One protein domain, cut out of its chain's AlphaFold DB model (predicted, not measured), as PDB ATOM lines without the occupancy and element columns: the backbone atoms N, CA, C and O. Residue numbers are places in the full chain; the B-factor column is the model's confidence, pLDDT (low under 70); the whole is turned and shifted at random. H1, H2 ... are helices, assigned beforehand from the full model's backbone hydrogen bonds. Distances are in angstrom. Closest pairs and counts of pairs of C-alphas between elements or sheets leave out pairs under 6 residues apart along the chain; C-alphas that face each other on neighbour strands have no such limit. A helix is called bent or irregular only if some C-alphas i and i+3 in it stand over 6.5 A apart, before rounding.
ATOM      1  N   SER A 226      37.217  37.864  17.829       90.62
ATOM      2  CA  SER A 226      38.495  37.439  18.404       90.62
ATOM      3  C   SER A 226      38.772  38.109  19.759       90.62
ATOM      4  O   SER A 226      39.166  37.439  20.716       90.62
ATOM      5  N   SER A 227      38.491  39.408  19.881       90.00
ATOM      6  CA  SER A 227      38.618  40.172  21.129       90.00
ATOM      7  C   SER A 227      37.608  39.719  22.183       90.00
ATOM      8  O   SER A 227      37.950  39.639  23.361       90.00
ATOM      9  N   LEU A 228      36.392  39.347  21.772       92.12
ATOM     10  CA  LEU A 228      35.401  38.733  22.660       92.12
ATOM     11  C   LEU A 228      35.856  37.364  23.177       92.12
ATOM     12  O   LEU A 228      35.761  37.125  24.378       92.12
ATOM     13  N   LYS A 229      36.409  36.495  22.317       93.00
ATOM     14  CA  LYS A 229      36.971  35.197  22.738       93.00
ATOM     15  C   LYS A 229      38.079  35.373  23.773       93.00
ATOM     16  O   LYS A 229      38.081  34.687  24.790       93.00
ATOM     17  N   LYS A 230      38.990  36.326  23.549       92.62
ATOM     18  CA  LYS A 230      40.055  36.663  24.508       92.62
ATOM     19  C   LYS A 230      39.478  37.186  25.826       92.62
ATOM     20  O   LYS A 230      39.900  36.743  26.887       92.62
ATOM     21  N   GLY A 231      38.488  38.078  25.766       91.75
ATOM     22  CA  GLY A 231      37.809  38.596  26.953       91.75
ATOM     23  C   GLY A 231      37.125  37.499  27.771       91.75
ATOM     24  O   GLY A 231      37.304  37.442  28.985       91.75
ATOM     25  N   ASN A 232      36.392  36.598  27.115       94.12
ATOM     26  CA  ASN A 232      35.717  35.474  27.767       94.12
ATOM     27  C   ASN A 232      36.708  34.453  28.337       94.12
ATOM     28  O   ASN A 232      36.475  33.938  29.425       94.12
ATOM     29  N   LEU A 233      37.831  34.202  27.656       95.56
ATOM     30  CA  LEU A 233      38.915  33.363  28.173       95.56
ATOM     31  C   LEU A 233      39.475  33.937  29.479       95.56
ATOM     32  O   LEU A 233      39.598  33.210  30.459       95.56
ATOM     33  N   VAL A 234      39.767  35.242  29.520       94.25
ATOM     34  CA  VAL A 234      40.290  35.902  30.730       94.25
ATOM     35  C   VAL A 234      39.249  35.920  31.851       94.25
ATOM     36  O   VAL A 234      39.579  35.638  33.000       94.25
ATOM     37  N   ALA A 235      37.984  36.203  31.531       94.62
ATOM     38  CA  ALA A 235      36.890  36.145  32.500       94.62
ATOM     39  C   ALA A 235      36.720  34.736  33.083       94.62
ATOM     40  O   ALA A 235      36.602  34.581  34.297       94.62
ATOM     41  N   GLY A 236      36.742  33.720  32.220       95.44
ATOM     42  CA  GLY A 236      36.668  32.318  32.606       95.44
ATOM     43  C   GLY A 236      37.848  31.906  33.481       95.44
ATOM     44  O   GLY A 236      37.639  31.262  34.502       95.44
ATOM     45  N   LEU A 237      39.065  32.345  33.149       96.75
ATOM     46  CA  LEU A 237      40.263  32.114  33.957       96.75
ATOM     47  C   LEU A 237      40.089  32.667  35.377       96.75
ATOM     48  O   LEU A 237      40.281  31.936  36.344       96.75
ATOM     49  N   LEU A 238      39.677  33.931  35.514       94.69
ATOM     50  CA  LEU A 238      39.492  34.572  36.821       94.69
ATOM     51  C   LEU A 238      38.373  33.916  37.638       94.69
ATOM     52  O   LEU A 238      38.558  33.645  38.823       94.69
ATOM     53  N   LEU A 239      37.228  33.632  37.015       94.69
ATOM     54  CA  LEU A 239      36.106  32.976  37.690       94.69
ATOM     55  C   LEU A 239      36.458  31.545  38.101       94.69
ATOM     56  O   LEU A 239      36.166  31.142  39.224       94.69
ATOM     57  N   GLY A 240      37.136  30.801  37.228       95.38
ATOM     58  CA  GLY A 240      37.620  29.460  37.526       95.38
ATOM     59  C   GLY A 240      38.651  29.456  38.654       95.38
ATOM     60  O   GLY A 240      38.589  28.598  39.531       95.38
ATOM     61  N   MET A 241      39.547  30.446  38.688       96.44
ATOM     62  CA  MET A 241      40.506  30.634  39.777       96.44
ATOM     63  C   MET A 241      39.801  30.849  41.118       96.44
ATOM     64  O   MET A 241      40.101  30.145  42.079       96.44
ATOM     65  N   ILE A 242      38.860  31.798  41.176       92.94
ATOM     66  CA  ILE A 242      38.119  32.143  42.398       92.94
ATOM     67  C   ILE A 242      37.307  30.941  42.884       92.94
ATOM     68  O   ILE A 242      37.354  30.597  44.065       92.94
ATOM     69  N   LEU A 243      36.609  30.262  41.971       92.94
ATOM     70  CA  LEU A 243      35.793  29.101  42.305       92.94
ATOM     71  C   LEU A 243      36.654  27.952  42.841       92.94
ATOM     72  O   LEU A 243      36.328  27.364  43.868       92.94
ATOM     73  N   ALA A 244      37.797  27.675  42.221       94.00
ATOM     74  CA  ALA A 244      38.691  26.642  42.719       94.00
ATOM     75  C   ALA A 244      39.362  27.011  44.047       94.00
ATOM     76  O   ALA A 244      39.449  26.149  44.918       94.00
ATOM     77  N   MET A 245      39.761  28.278  44.238       92.88
ATOM     78  CA  MET A 245      40.260  28.775  45.529       92.88
ATOM     79  C   MET A 245      39.229  28.605  46.645       92.88
ATOM     80  O   MET A 245      39.608  28.290  47.770       92.88
ATOM     81  N   SER A 246      37.942  28.792  46.331       91.31
ATOM     82  CA  SER A 246      36.856  28.651  47.303       91.31
ATOM     83  C   SER A 246      36.641  27.205  47.762       91.31
ATOM     84  O   SER A 246      36.207  26.986  48.888       91.31
ATOM     85  N   ILE A 247      36.984  26.226  46.916       92.25
ATOM     86  CA  ILE A 247      36.921  24.799  47.255       92.25
ATOM     87  C   ILE A 247      38.169  24.405  48.049       92.25
ATOM     88  O   ILE A 247      38.067  23.906  49.165       92.25
ATOM     89  N   LEU A 248      39.354  24.632  47.474       91.69
ATOM     90  CA  LEU A 248      40.648  24.380  48.106       91.69
ATOM     91  C   LEU A 248      41.638  25.468  47.664       91.69
ATOM     92  O   LEU A 248      41.843  25.641  46.460       91.69
ATOM     93  N   PRO A 249      42.368  26.118  48.590       87.31
ATOM     94  CA  PRO A 249      43.327  27.175  48.249       87.31
ATOM     95  C   PRO A 249      44.374  26.756  47.204       87.31
ATOM     96  O   PRO A 249      44.844  27.573  46.417       87.31
ATOM     97  N   ASN A 250      44.703  25.463  47.152       88.62
ATOM     98  CA  ASN A 250      45.701  24.898  46.248       88.62
ATOM     99  C   ASN A 250      45.178  24.588  44.831       88.62
ATOM    100  O   ASN A 250      45.985  24.337  43.939       88.62
ATOM    101  N   LEU A 251      43.859  24.611  44.592       89.94
ATOM    102  CA  LEU A 251      43.265  24.282  43.286       89.94
ATOM    103  C   LEU A 251      43.187  25.474  42.320       89.94
ATOM    104  O   LEU A 251      42.734  25.312  41.187       89.94
ATOM    105  N   TRP A 252      43.641  26.661  42.722       93.44
ATOM    106  CA  TRP A 252      43.501  27.894  41.944       93.44
ATOM    107  C   TRP A 252      44.019  27.784  40.499       93.44
ATOM    108  O   TRP A 252      43.372  28.280  39.576       93.44
ATOM    109  N   LEU A 253      45.149  27.097  40.283       91.88
ATOM    110  CA  LEU A 253      45.743  26.907  38.956       91.88
ATOM    111  C   LEU A 253      44.861  26.010  38.080       91.88
ATOM    112  O   LEU A 253      44.582  26.342  36.930       91.88
ATOM    113  N   PHE A 254      44.388  24.892  38.636       94.50
ATOM    114  CA  PHE A 254      43.503  23.972  37.929       94.50
ATOM    115  C   PHE A 254      42.183  24.659  37.563       94.50
ATOM    116  O   PHE A 254      41.765  24.616  36.407       94.50
ATOM    117  N   GLY A 255      41.590  25.388  38.512       95.06
ATOM    118  CA  GLY A 255      40.410  26.213  38.266       95.06
ATOM    119  C   GLY A 255      40.619  27.252  37.175       95.06
ATOM    120  O   GLY A 255      39.763  27.409  36.313       95.06
ATOM    121  N   SER A 256      41.777  27.914  37.163       94.31
ATOM    122  CA  SER A 256      42.135  28.893  36.130       94.31
ATOM    123  C   SER A 256      42.160  28.264  34.734       94.31
ATOM    124  O   SER A 256      41.607  28.831  33.795       94.31
ATOM    125  N   ILE A 257      42.766  27.079  34.591       93.94
ATOM    126  CA  ILE A 257      42.869  26.367  33.308       93.94
ATOM    127  C   ILE A 257      41.487  25.905  32.837       93.94
ATOM    128  O   ILE A 257      41.098  26.186  31.702       93.94
ATOM    129  N   VAL A 258      40.721  25.242  33.709       95.88
ATOM    130  CA  VAL A 258      39.369  24.758  33.386       95.88
ATOM    131  C   VAL A 258      38.446  25.927  33.046       95.88
ATOM    132  O   VAL A 258      37.736  25.890  32.044       95.88
ATOM    133  N   GLY A 259      38.506  27.000  33.834       95.38
ATOM    134  CA  GLY A 259      37.746  28.220  33.603       95.38
ATOM    135  C   GLY A 259      38.110  28.912  32.290       95.38
ATOM    136  O   GLY A 259      37.217  29.359  31.573       95.38
ATOM    137  N   ALA A 260      39.394  28.957  31.919       95.56
ATOM    138  CA  ALA A 260      39.839  29.515  30.643       95.56
ATOM    139  C   ALA A 260      39.308  28.710  29.443       95.56
ATOM    140  O   ALA A 260      38.816  29.303  28.481       95.56
ATOM    141  N   ILE A 261      39.359  27.373  29.516       95.00
ATOM    142  CA  ILE A 261      38.808  26.474  28.485       95.00
ATOM    143  C   ILE A 261      37.291  26.671  28.373       95.00
ATOM    144  O   ILE A 261      36.768  26.840  27.270       95.00
ATOM    145  N   TYR A 262      36.591  26.713  29.511       93.81
ATOM    146  CA  TYR A 262      35.153  26.967  29.567       93.81
ATOM    147  C   TYR A 262      34.799  28.323  28.934       93.81
ATOM    148  O   TYR A 262      33.988  28.388  28.011       93.81
ATOM    149  N   GLY A 263      35.474  29.401  29.344       93.25
ATOM    150  CA  GLY A 263      35.265  30.746  28.803       93.25
ATOM    151  C   GLY A 263      35.556  30.856  27.303       93.25
ATOM    152  O   GLY A 263      34.839  31.557  26.587       93.25
ATOM    153  N   TYR A 264      36.560  30.134  26.798       92.94
ATOM    154  CA  TYR A 264      36.855  30.087  25.366       92.94
ATOM    155  C   TYR A 264      35.725  29.411  24.570       92.94
ATOM    156  O   TYR A 264      35.266  29.966  23.567       92.94
ATOM    157  N   ASN A 265      35.237  28.262  25.049       91.69
ATOM    158  CA  ASN A 265      34.252  27.427  24.349       91.69
ATOM    159  C   ASN A 265      32.823  27.992  24.354       91.69
ATOM    160  O   ASN A 265      32.066  27.724  23.430       91.69
ATOM    161  N   ILE A 266      32.460  28.830  25.330       89.19
ATOM    162  CA  ILE A 266      31.137  29.491  25.401       89.19
ATOM    163  C   ILE A 266      30.906  30.498  24.260       89.19
ATOM    164  O   ILE A 266      29.806  31.019  24.074       89.19
ATOM    165  N   THR A 267      31.942  30.814  23.483       82.25
ATOM    166  CA  THR A 267      31.843  31.775  22.385       82.25
ATOM    167  C   THR A 267      31.574  31.035  21.063       82.25
ATOM    168  O   THR A 267      32.486  30.348  20.596       82.25
ATOM    169  N   PRO A 268      30.408  31.207  20.398       64.94
ATOM    170  CA  PRO A 268      29.483  32.341  20.510       64.94
ATOM    171  C   PRO A 268      28.213  32.065  21.344       64.94
ATOM    172  O   PRO A 268      27.388  31.252  20.957       64.94
ATOM    173  N   LEU A 269      28.054  32.829  22.438       65.25
ATOM    174  CA  LEU A 269      26.848  33.008  23.269       65.25
ATOM    175  C   LEU A 269      25.893  31.807  23.335       65.25
ATOM    176  O   LEU A 269      24.778  31.867  22.824       65.25
ATOM    177  N   ASP A 270      26.295  30.782  24.075       70.12
ATOM    178  CA  ASP A 270      25.321  29.879  24.681       70.12
ATOM    179  C   ASP A 270      24.527  30.674  25.743       70.12
ATOM    180  O   ASP A 270      25.076  31.031  26.790       70.12
ATOM    181  N   GLN A 271      23.294  31.097  25.428       70.94
ATOM    182  CA  GLN A 271      22.488  32.002  26.276       70.94
ATOM    183  C   GLN A 271      21.701  31.281  27.373       70.94
ATOM    184  O   GLN A 271      21.152  31.950  28.258       70.94
ATOM    185  N   ASP A 272      21.677  29.952  27.324       82.81
ATOM    186  CA  ASP A 272      20.766  29.140  28.127       82.81
ATOM    187  C   ASP A 272      21.310  28.908  29.544       82.81
ATOM    188  O   ASP A 272      20.551  28.725  30.494       82.81
ATOM    189  N   ASN A 273      22.629  29.025  29.728       87.19
ATOM    190  CA  ASN A 273      23.284  28.849  31.017       87.19
ATOM    191  C   ASN A 273      23.488  30.188  31.761       87.19
ATOM    192  O   ASN A 273      24.050  31.159  31.253       87.19
ATOM    193  N   ILE A 274      23.096  30.255  33.039       90.19
ATOM    194  CA  ILE A 274      23.335  31.451  33.876       90.19
ATOM    195  C   ILE A 274      24.843  31.723  34.003       90.19
ATOM    196  O   ILE A 274      25.291  32.868  33.893       90.19
ATOM    197  N   ALA A 275      25.642  30.664  34.167       86.81
ATOM    198  CA  ALA A 275      27.096  30.758  34.259       86.81
ATOM    199  C   ALA A 275      27.722  31.336  32.978       86.81
ATOM    200  O   ALA A 275      28.565  32.234  33.057       86.81
ATOM    201  N   SER A 276      27.268  30.905  31.795       89.25
ATOM    202  CA  SER A 276      27.757  31.443  30.522       89.25
ATOM    203  C   SER A 276      27.371  32.915  30.347       89.25
ATOM    204  O   SER A 276      28.176  33.708  29.849       89.25
ATOM    205  N   ARG A 277      26.190  33.333  30.823       90.31
ATOM    206  CA  ARG A 277      25.762  34.741  30.815       90.31
ATOM    207  C   ARG A 277      26.664  35.622  31.686       90.31
ATOM    208  O   ARG A 277      27.065  36.700  31.248       90.31
ATOM    209  N   VAL A 278      27.034  35.161  32.881       91.50
ATOM    210  CA  VAL A 278      27.957  35.893  33.768       91.50
ATOM    211  C   VAL A 278      29.352  35.987  33.144       91.50
ATOM    212  O   VAL A 278      29.897  37.090  33.030       91.50
ATOM    213  N   VAL A 279      29.904  34.860  32.675       92.38
ATOM    214  CA  VAL A 279      31.235  34.804  32.042       92.38
ATOM    215  C   VAL A 279      31.289  35.695  30.800       92.38
ATOM    216  O   VAL A 279      32.232  36.467  30.642       92.38
ATOM    217  N   SER A 280      30.267  35.655  29.944       91.56
ATOM    218  CA  SER A 280      30.214  36.461  28.718       91.56
ATOM    219  C   SER A 280      30.005  37.956  28.984       91.56
ATOM    220  O   SER A 280      30.589  38.795  28.293       91.56
ATOM    221  N   HIS A 281      29.220  38.325  30.000       92.81
ATOM    222  CA  HIS A 281      29.061  39.722  30.400       92.81
ATOM    223  C   HIS A 281      30.371  40.295  30.958       92.81
ATOM    224  O   HIS A 281      30.796  41.383  30.551       92.81
ATOM    225  N   LEU A 282      31.047  39.544  31.834       91.50
ATOM    226  CA  LEU A 282      32.351  39.925  32.372       91.50
ATOM    227  C   LEU A 282      33.406  39.988  31.259       91.50
ATOM    228  O   LEU A 282      34.116  40.986  31.135       91.50
ATOM    229  N   GLY A 283      33.445  38.982  30.385       91.88
ATOM    230  CA  GLY A 283      34.370  38.917  29.260       91.88
ATOM    231  C   GLY A 283      34.184  40.064  28.270       91.88
ATOM    232  O   GLY A 283      35.166  40.659  27.829       91.88
ATOM    233  N   ARG A 284      32.942  40.486  28.001       93.38
ATOM    234  CA  ARG A 284      32.656  41.680  27.188       93.38
ATOM    235  C   ARG A 284      33.151  42.970  27.851       93.38
ATOM    236  O   ARG A 284      33.657  43.843  27.145       93.38
ATOM    237  N   ARG A 285      33.029  43.112  29.178       93.12
ATOM    238  CA  ARG A 285      33.581  44.272  29.908       93.12
ATOM    239  C   ARG A 285      35.109  44.302  29.830       93.12
ATOM    240  O   ARG A 285      35.667  45.343  29.499       93.12
ATOM    241  N   ILE A 286      35.763  43.160  30.042       92.25
ATOM    242  CA  ILE A 286      37.225  43.025  29.942       92.25
ATOM    243  C   ILE A 286      37.705  43.302  28.511       92.25
ATOM    244  O   ILE A 286      38.668  44.044  28.309       92.25
ATOM    245  N   ALA A 287      37.010  42.777  27.501       92.06
ATOM    246  CA  ALA A 287      37.330  43.034  26.100       92.06
ATOM    247  C   ALA A 287      37.218  44.529  25.760       92.06
ATOM    248  O   ALA A 287      38.120  45.082  25.148       92.06
ATOM    249  N   ARG A 288      36.165  45.223  26.215       92.31
ATOM    250  CA  ARG A 288      36.031  46.680  26.014       92.31
ATOM    251  C   ARG A 288      37.114  47.478  26.738       92.31
ATOM    252  O   ARG A 288      37.654  48.415  26.160       92.31
ATOM    253  N   ALA A 289      37.439  47.113  27.977       89.81
ATOM    254  CA  ALA A 289      38.474  47.790  28.753       89.81
ATOM    255  C   ALA A 289      39.860  47.623  28.110       89.81
ATOM    256  O   ALA A 289      40.565  48.607  27.903       89.81
ATOM    257  N   SER A 290      40.223  46.395  27.728       89.38
ATOM    258  CA  SER A 290      41.491  46.119  27.036       89.38
ATOM    259  C   SER A 290      41.586  46.842  25.691       89.38
ATOM    260  O   SER A 290      42.625  47.428  25.390       89.38
ATOM    261  N   LEU A 291      40.492  46.890  24.930       90.44
ATOM    262  CA  LEU A 291      40.416  47.632  23.674       90.44
ATOM    263  C   LEU A 291      40.588  49.144  23.888       90.44
ATOM    264  O   LEU A 291      41.348  49.786  23.172       90.44
ATOM    265  N   SER A 292      39.969  49.700  24.933       88.94
ATOM    266  CA  SER A 292      40.128  51.111  25.305       88.94
ATOM    267  C   SER A 292      41.569  51.459  25.684       88.94
ATOM    268  O   SER A 292      42.047  52.543  25.342       88.94
ATOM    269  N   VAL A 293      42.266  50.572  26.400       87.88
ATOM    270  CA  VAL A 293      43.684  50.762  26.746       87.88
ATOM    271  C   VAL A 293      44.545  50.701  25.488       87.88
ATOM    272  O   VAL A 293      45.406  51.558  25.301       87.88
ATOM    273  N   TYR A 294      44.279  49.741  24.600       88.88
ATOM    274  CA  TYR A 294      44.981  49.602  23.327       88.88
ATOM    275  C   TYR A 294      44.801  50.832  22.424       88.88
ATOM    276  O   TYR A 294      45.784  51.389  21.940       88.88
ATOM    277  N   ASP A 295      43.571  51.326  22.269       87.62
ATOM    278  CA  ASP A 295      43.277  52.538  21.495       87.62
ATOM    279  C   ASP A 295      43.927  53.782  22.110       87.62
ATOM    280  O   ASP A 295      44.457  54.632  21.389       87.62
ATOM    281  N   SER A 296      43.950  53.878  23.442       83.88
ATOM    282  CA  SER A 296      44.632  54.968  24.149       83.88
ATOM    283  C   SER A 296      46.142  54.918  23.930       83.88
ATOM    284  O   SER A 296      46.756  55.947  23.653       83.88
ATOM    285  N   ALA A 297      46.740  53.725  23.989       84.62
ATOM    286  CA  ALA A 297      48.160  53.518  23.729       84.62
ATOM    287  C   ALA A 297      48.519  53.842  22.270       84.62
ATOM    288  O   ALA A 297      49.480  54.568  22.029       84.62
ATOM    289  N   ASN A 298      47.713  53.398  21.302       81.25
ATOM    290  CA  ASN A 298      47.892  53.728  19.888       81.25
ATOM    291  C   ASN A 298      47.735  55.222  19.620       81.25
ATOM    292  O   ASN A 298      48.513  55.802  18.865       81.25
ATOM    293  N   THR A 299      46.760  55.864  20.260       79.75
ATOM    294  CA  THR A 299      46.571  57.312  20.174       79.75
ATOM    295  C   THR A 299      47.778  58.044  20.747       79.75
ATOM    296  O   THR A 299      48.285  58.973  20.122       79.75
ATOM    297  N   LEU A 300      48.288  57.609  21.901       79.25
ATOM    298  CA  LEU A 300      49.468  58.191  22.531       79.25
ATOM    299  C   LEU A 300      50.721  57.993  21.670       79.25
ATOM    300  O   LEU A 300      51.471  58.942  21.460       79.25
ATOM    301  N   PHE A 301      50.902  56.803  21.101       80.62
ATOM    302  CA  PHE A 301      51.984  56.494  20.171       80.62
ATOM    303  C   PHE A 301      51.900  57.327  18.886       80.62
ATOM    304  O   PHE A 301      52.903  57.870  18.424       80.62
ATOM    305  N   PHE A 302      50.699  57.493  18.331       79.75
ATOM    306  CA  PHE A 302      50.456  58.352  17.177       79.75
ATOM    307  C   PHE A 302      50.742  59.825  17.501       79.75
ATOM    308  O   PHE A 302      51.451  60.497  16.752       79.75
ATOM    309  N   MET A 303      50.251  60.335  18.635       74.81
ATOM    310  CA  MET A 303      50.522  61.703  19.089       74.81
ATOM    311  C   MET A 303      52.012  61.933  19.361       74.81
ATOM    312  O   MET A 303      52.516  63.030  19.113       74.81
ATOM    313  N   TYR A 304      52.713  60.912  19.858       77.06
ATOM    314  CA  TYR A 304      54.158  60.922  20.050       77.06
ATOM    315  C   TYR A 304      54.893  61.000  18.704       77.06
ATOM    316  O   TYR A 304      55.658  61.938  18.489       77.06
ATOM    317  N   LYS A 305      54.594  60.099  17.754       76.06
ATOM    318  CA  LYS A 305      55.210  60.092  16.413       76.06
ATOM    319  C   LYS A 305      54.947  61.368  15.615       76.06
ATOM    320  O   LYS A 305      55.816  61.824  14.884       76.06
ATOM    321  N   THR A 306      53.757  61.947  15.749       75.69
ATOM    322  CA  THR A 306      53.375  63.178  15.037       75.69
ATOM    323  C   THR A 306      53.853  64.456  15.730       75.69
ATOM    324  O   THR A 306      53.631  65.545  15.206       75.69
ATOM    325  N   GLY A 307      54.462  64.370  16.921       70.75
ATOM    326  CA  GLY A 307      54.850  65.542  17.717       70.75
ATOM    327  C   GLY A 307      53.664  66.385  18.217       70.75
ATOM    328  O   GLY A 307      53.852  67.437  18.838       70.75
ATOM    329  N   GLN A 308      52.423  65.938  17.996       62.84
ATOM    330  CA  GLN A 308      51.227  66.623  18.487       62.84
ATOM    331  C   GLN A 308      51.116  66.539  20.012       62.84
ATOM    332  O   GLN A 308      50.598  67.472  20.632       62.84
ATOM    333  N   LEU A 309      51.648  65.470  20.623       58.66
ATOM    334  CA  LEU A 309      51.729  65.350  22.080       58.66
ATOM    335  C   LEU A 309      52.611  66.462  22.654       58.66
ATOM    336  O   LEU A 309      52.184  67.163  23.565       58.66
ATOM    337  N   SER A 310      53.795  66.680  22.066       57.81
ATOM    338  CA  SER A 310      54.689  67.763  22.481       57.81
ATOM    339  C   SER A 310      54.072  69.136  22.248       57.81
ATOM    340  O   SER A 310      54.262  70.007  23.081       57.81
ATOM    341  N   TYR A 311      53.277  69.332  21.191       69.69
ATOM    342  CA  TYR A 311      52.633  70.622  20.939       69.69
ATOM    343  C   TYR A 311      51.513  70.934  21.944       69.69
ATOM    344  O   TYR A 311      51.513  72.006  22.547       69.69
ATOM    345  N   LYS A 312      50.583  69.999  22.189       70.94
ATOM    346  CA  LYS A 312      49.514  70.197  23.188       70.94
ATOM    347  C   LYS A 312      50.063  70.265  24.611       70.94
ATOM    348  O   LYS A 312      49.574  71.060  25.413       70.94
ATOM    349  N   TYR A 313      51.072  69.452  24.925       66.62
ATOM    350  CA  TYR A 313      51.758  69.511  26.213       66.62
ATOM    351  C   TYR A 313      52.486  70.844  26.379       66.62
ATOM    352  O   TYR A 313      52.303  71.493  27.401       66.62
ATOM    353  N   TYR A 314      53.206  71.310  25.354       73.06
ATOM    354  CA  TYR A 314      53.860  72.616  25.360       73.06
ATOM    355  C   TYR A 314      52.858  73.760  25.515       73.06
ATOM    356  O   TYR A 314      53.111  74.671  26.284       73.06
ATOM    357  N   GLN A 315      51.690  73.711  24.865       79.69
ATOM    358  CA  GLN A 315      50.649  74.728  25.056       79.69
ATOM    359  C   GLN A 315      50.093  74.746  26.484       79.69
ATOM    360  O   GLN A 315      49.923  75.816  27.063       79.69
ATOM    361  N   ARG A 316      49.817  73.571  27.070       81.88
ATOM    362  CA  ARG A 316      49.364  73.478  28.468       81.88
ATOM    363  C   ARG A 316      50.449  73.936  29.435       81.88
ATOM    364  O   ARG A 316      50.145  74.679  30.362       81.88
ATOM    365  N   TYR A 317      51.689  73.524  29.195       74.06
ATOM    366  CA  TYR A 317      52.841  73.954  29.973       74.06
ATOM    367  C   TYR A 317      53.030  75.462  29.860       74.06
ATOM    368  O   TYR A 317      53.098  76.110  30.883       74.06
ATOM    369  N   ALA A 318      52.991  76.048  28.662       82.38
ATOM    370  CA  ALA A 318      53.107  77.490  28.454       82.38
ATOM    371  C   ALA A 318      51.982  78.275  29.145       82.38
ATOM    372  O   ALA A 318      52.231  79.334  29.709       82.38
ATOM    373  N   ALA A 319      50.748  77.761  29.154       91.69
ATOM    374  CA  ALA A 319      49.646  78.388  29.886       91.69
ATOM    375  C   ALA A 319      49.834  78.309  31.412       91.69
ATOM    376  O   ALA A 319      49.529  79.265  32.124       91.69
ATOM    377  N   LEU A 320      50.335  77.180  31.926       87.44
ATOM    378  CA  LEU A 320      50.694  77.035  33.340       87.44
ATOM    379  C   LEU A 320      51.897  77.907  33.703       87.44
ATOM    380  O   LEU A 320      51.893  78.545  34.749       87.44
ATOM    381  N   ASP A 321      52.882  77.981  32.821       88.00
ATOM    382  CA  ASP A 321      54.085  78.776  32.976       88.00
ATOM    383  C   ASP A 321      53.754  80.270  32.999       88.00
ATOM    384  O   ASP A 321      54.166  80.972  33.912       88.00
ATOM    385  N   GLN A 322      52.869  80.743  32.116       90.38
ATOM    386  CA  GLN A 322      52.351  82.115  32.165       90.38
ATOM    387  C   GLN A 322      51.602  82.435  33.465       90.38
ATOM    388  O   GLN A 322      51.638  83.572  33.928       90.38
ATOM    389  N   ARG A 323      50.901  81.458  34.055       93.44
ATOM    390  CA  ARG A 323      50.140  81.659  35.300       93.44
ATOM    391  C   ARG A 323      51.011  81.613  36.547       93.44
ATOM    392  O   ARG A 323      50.756  82.349  37.492       93.44
ATOM    393  N   PHE A 324      51.992  80.719  36.574       90.00
ATOM    394  CA  PHE A 324      52.766  80.421  37.777       90.00
ATOM    395  C   PHE A 324      54.218  80.890  37.710       90.00
ATOM    396  O   PHE A 324      54.913  80.745  38.722       90.00
ATOM    397  N   ALA A 325      54.647  81.442  36.570       90.81
ATOM    398  CA  ALA A 325      56.022  81.824  36.264       90.81
ATOM    399  C   ALA A 325      56.989  80.687  36.631       90.81
ATOM    400  O   ALA A 325      57.901  80.849  37.443       90.81
TER     401      ALA A 325
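Overview. This is residues 226 to 325 of the 577 residues of an uncharacterized protein of Fistulifera solaris (UniProt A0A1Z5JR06). A helical hairpin, H1 and H2, is crossed near its open end by the first part of long H3, which runs far beyond it to a corner with H4. The 100 printed residues, with four named helices, H1 to H4, are all helix in class and extended: radius of gyration of the C-alphas 21.1 A, spans 61 by 31 by 21 A.

Along the chain. Find C-alpha 226 at (38.495, 37.439, 18.404), where H1, residues 226 to 247, begins. Next come H2, residues 249 to 265, irregular with C-alphas 250 and 253 7.6 A apart, and H3, residues 274 to 305, 46.3 A long. H4, residues 308 to 324, ends at (52.766, 80.421, 37.777).

Arrangement. H1 touches H2, closest C-alphas Gly 240 and Gly 259, 4.1 A. H3 touches H1 with residues 279 to 287 alone, at a steep tilt of 54 degrees, closest C-alphas Asn 232 and Gly 283, 4.0 A. H3 and H4 only just touch, with 3 pairs within 8 A, only at the corner. O i to N i+4 pairs are within hydrogen-bond range throughout H1, H3 and H4, and 11 of 13 in H2.

Size, cuts and confidence. The printed part has no cut. See pLDDT under 70 at 268 to 269, 308 to 311 and 313.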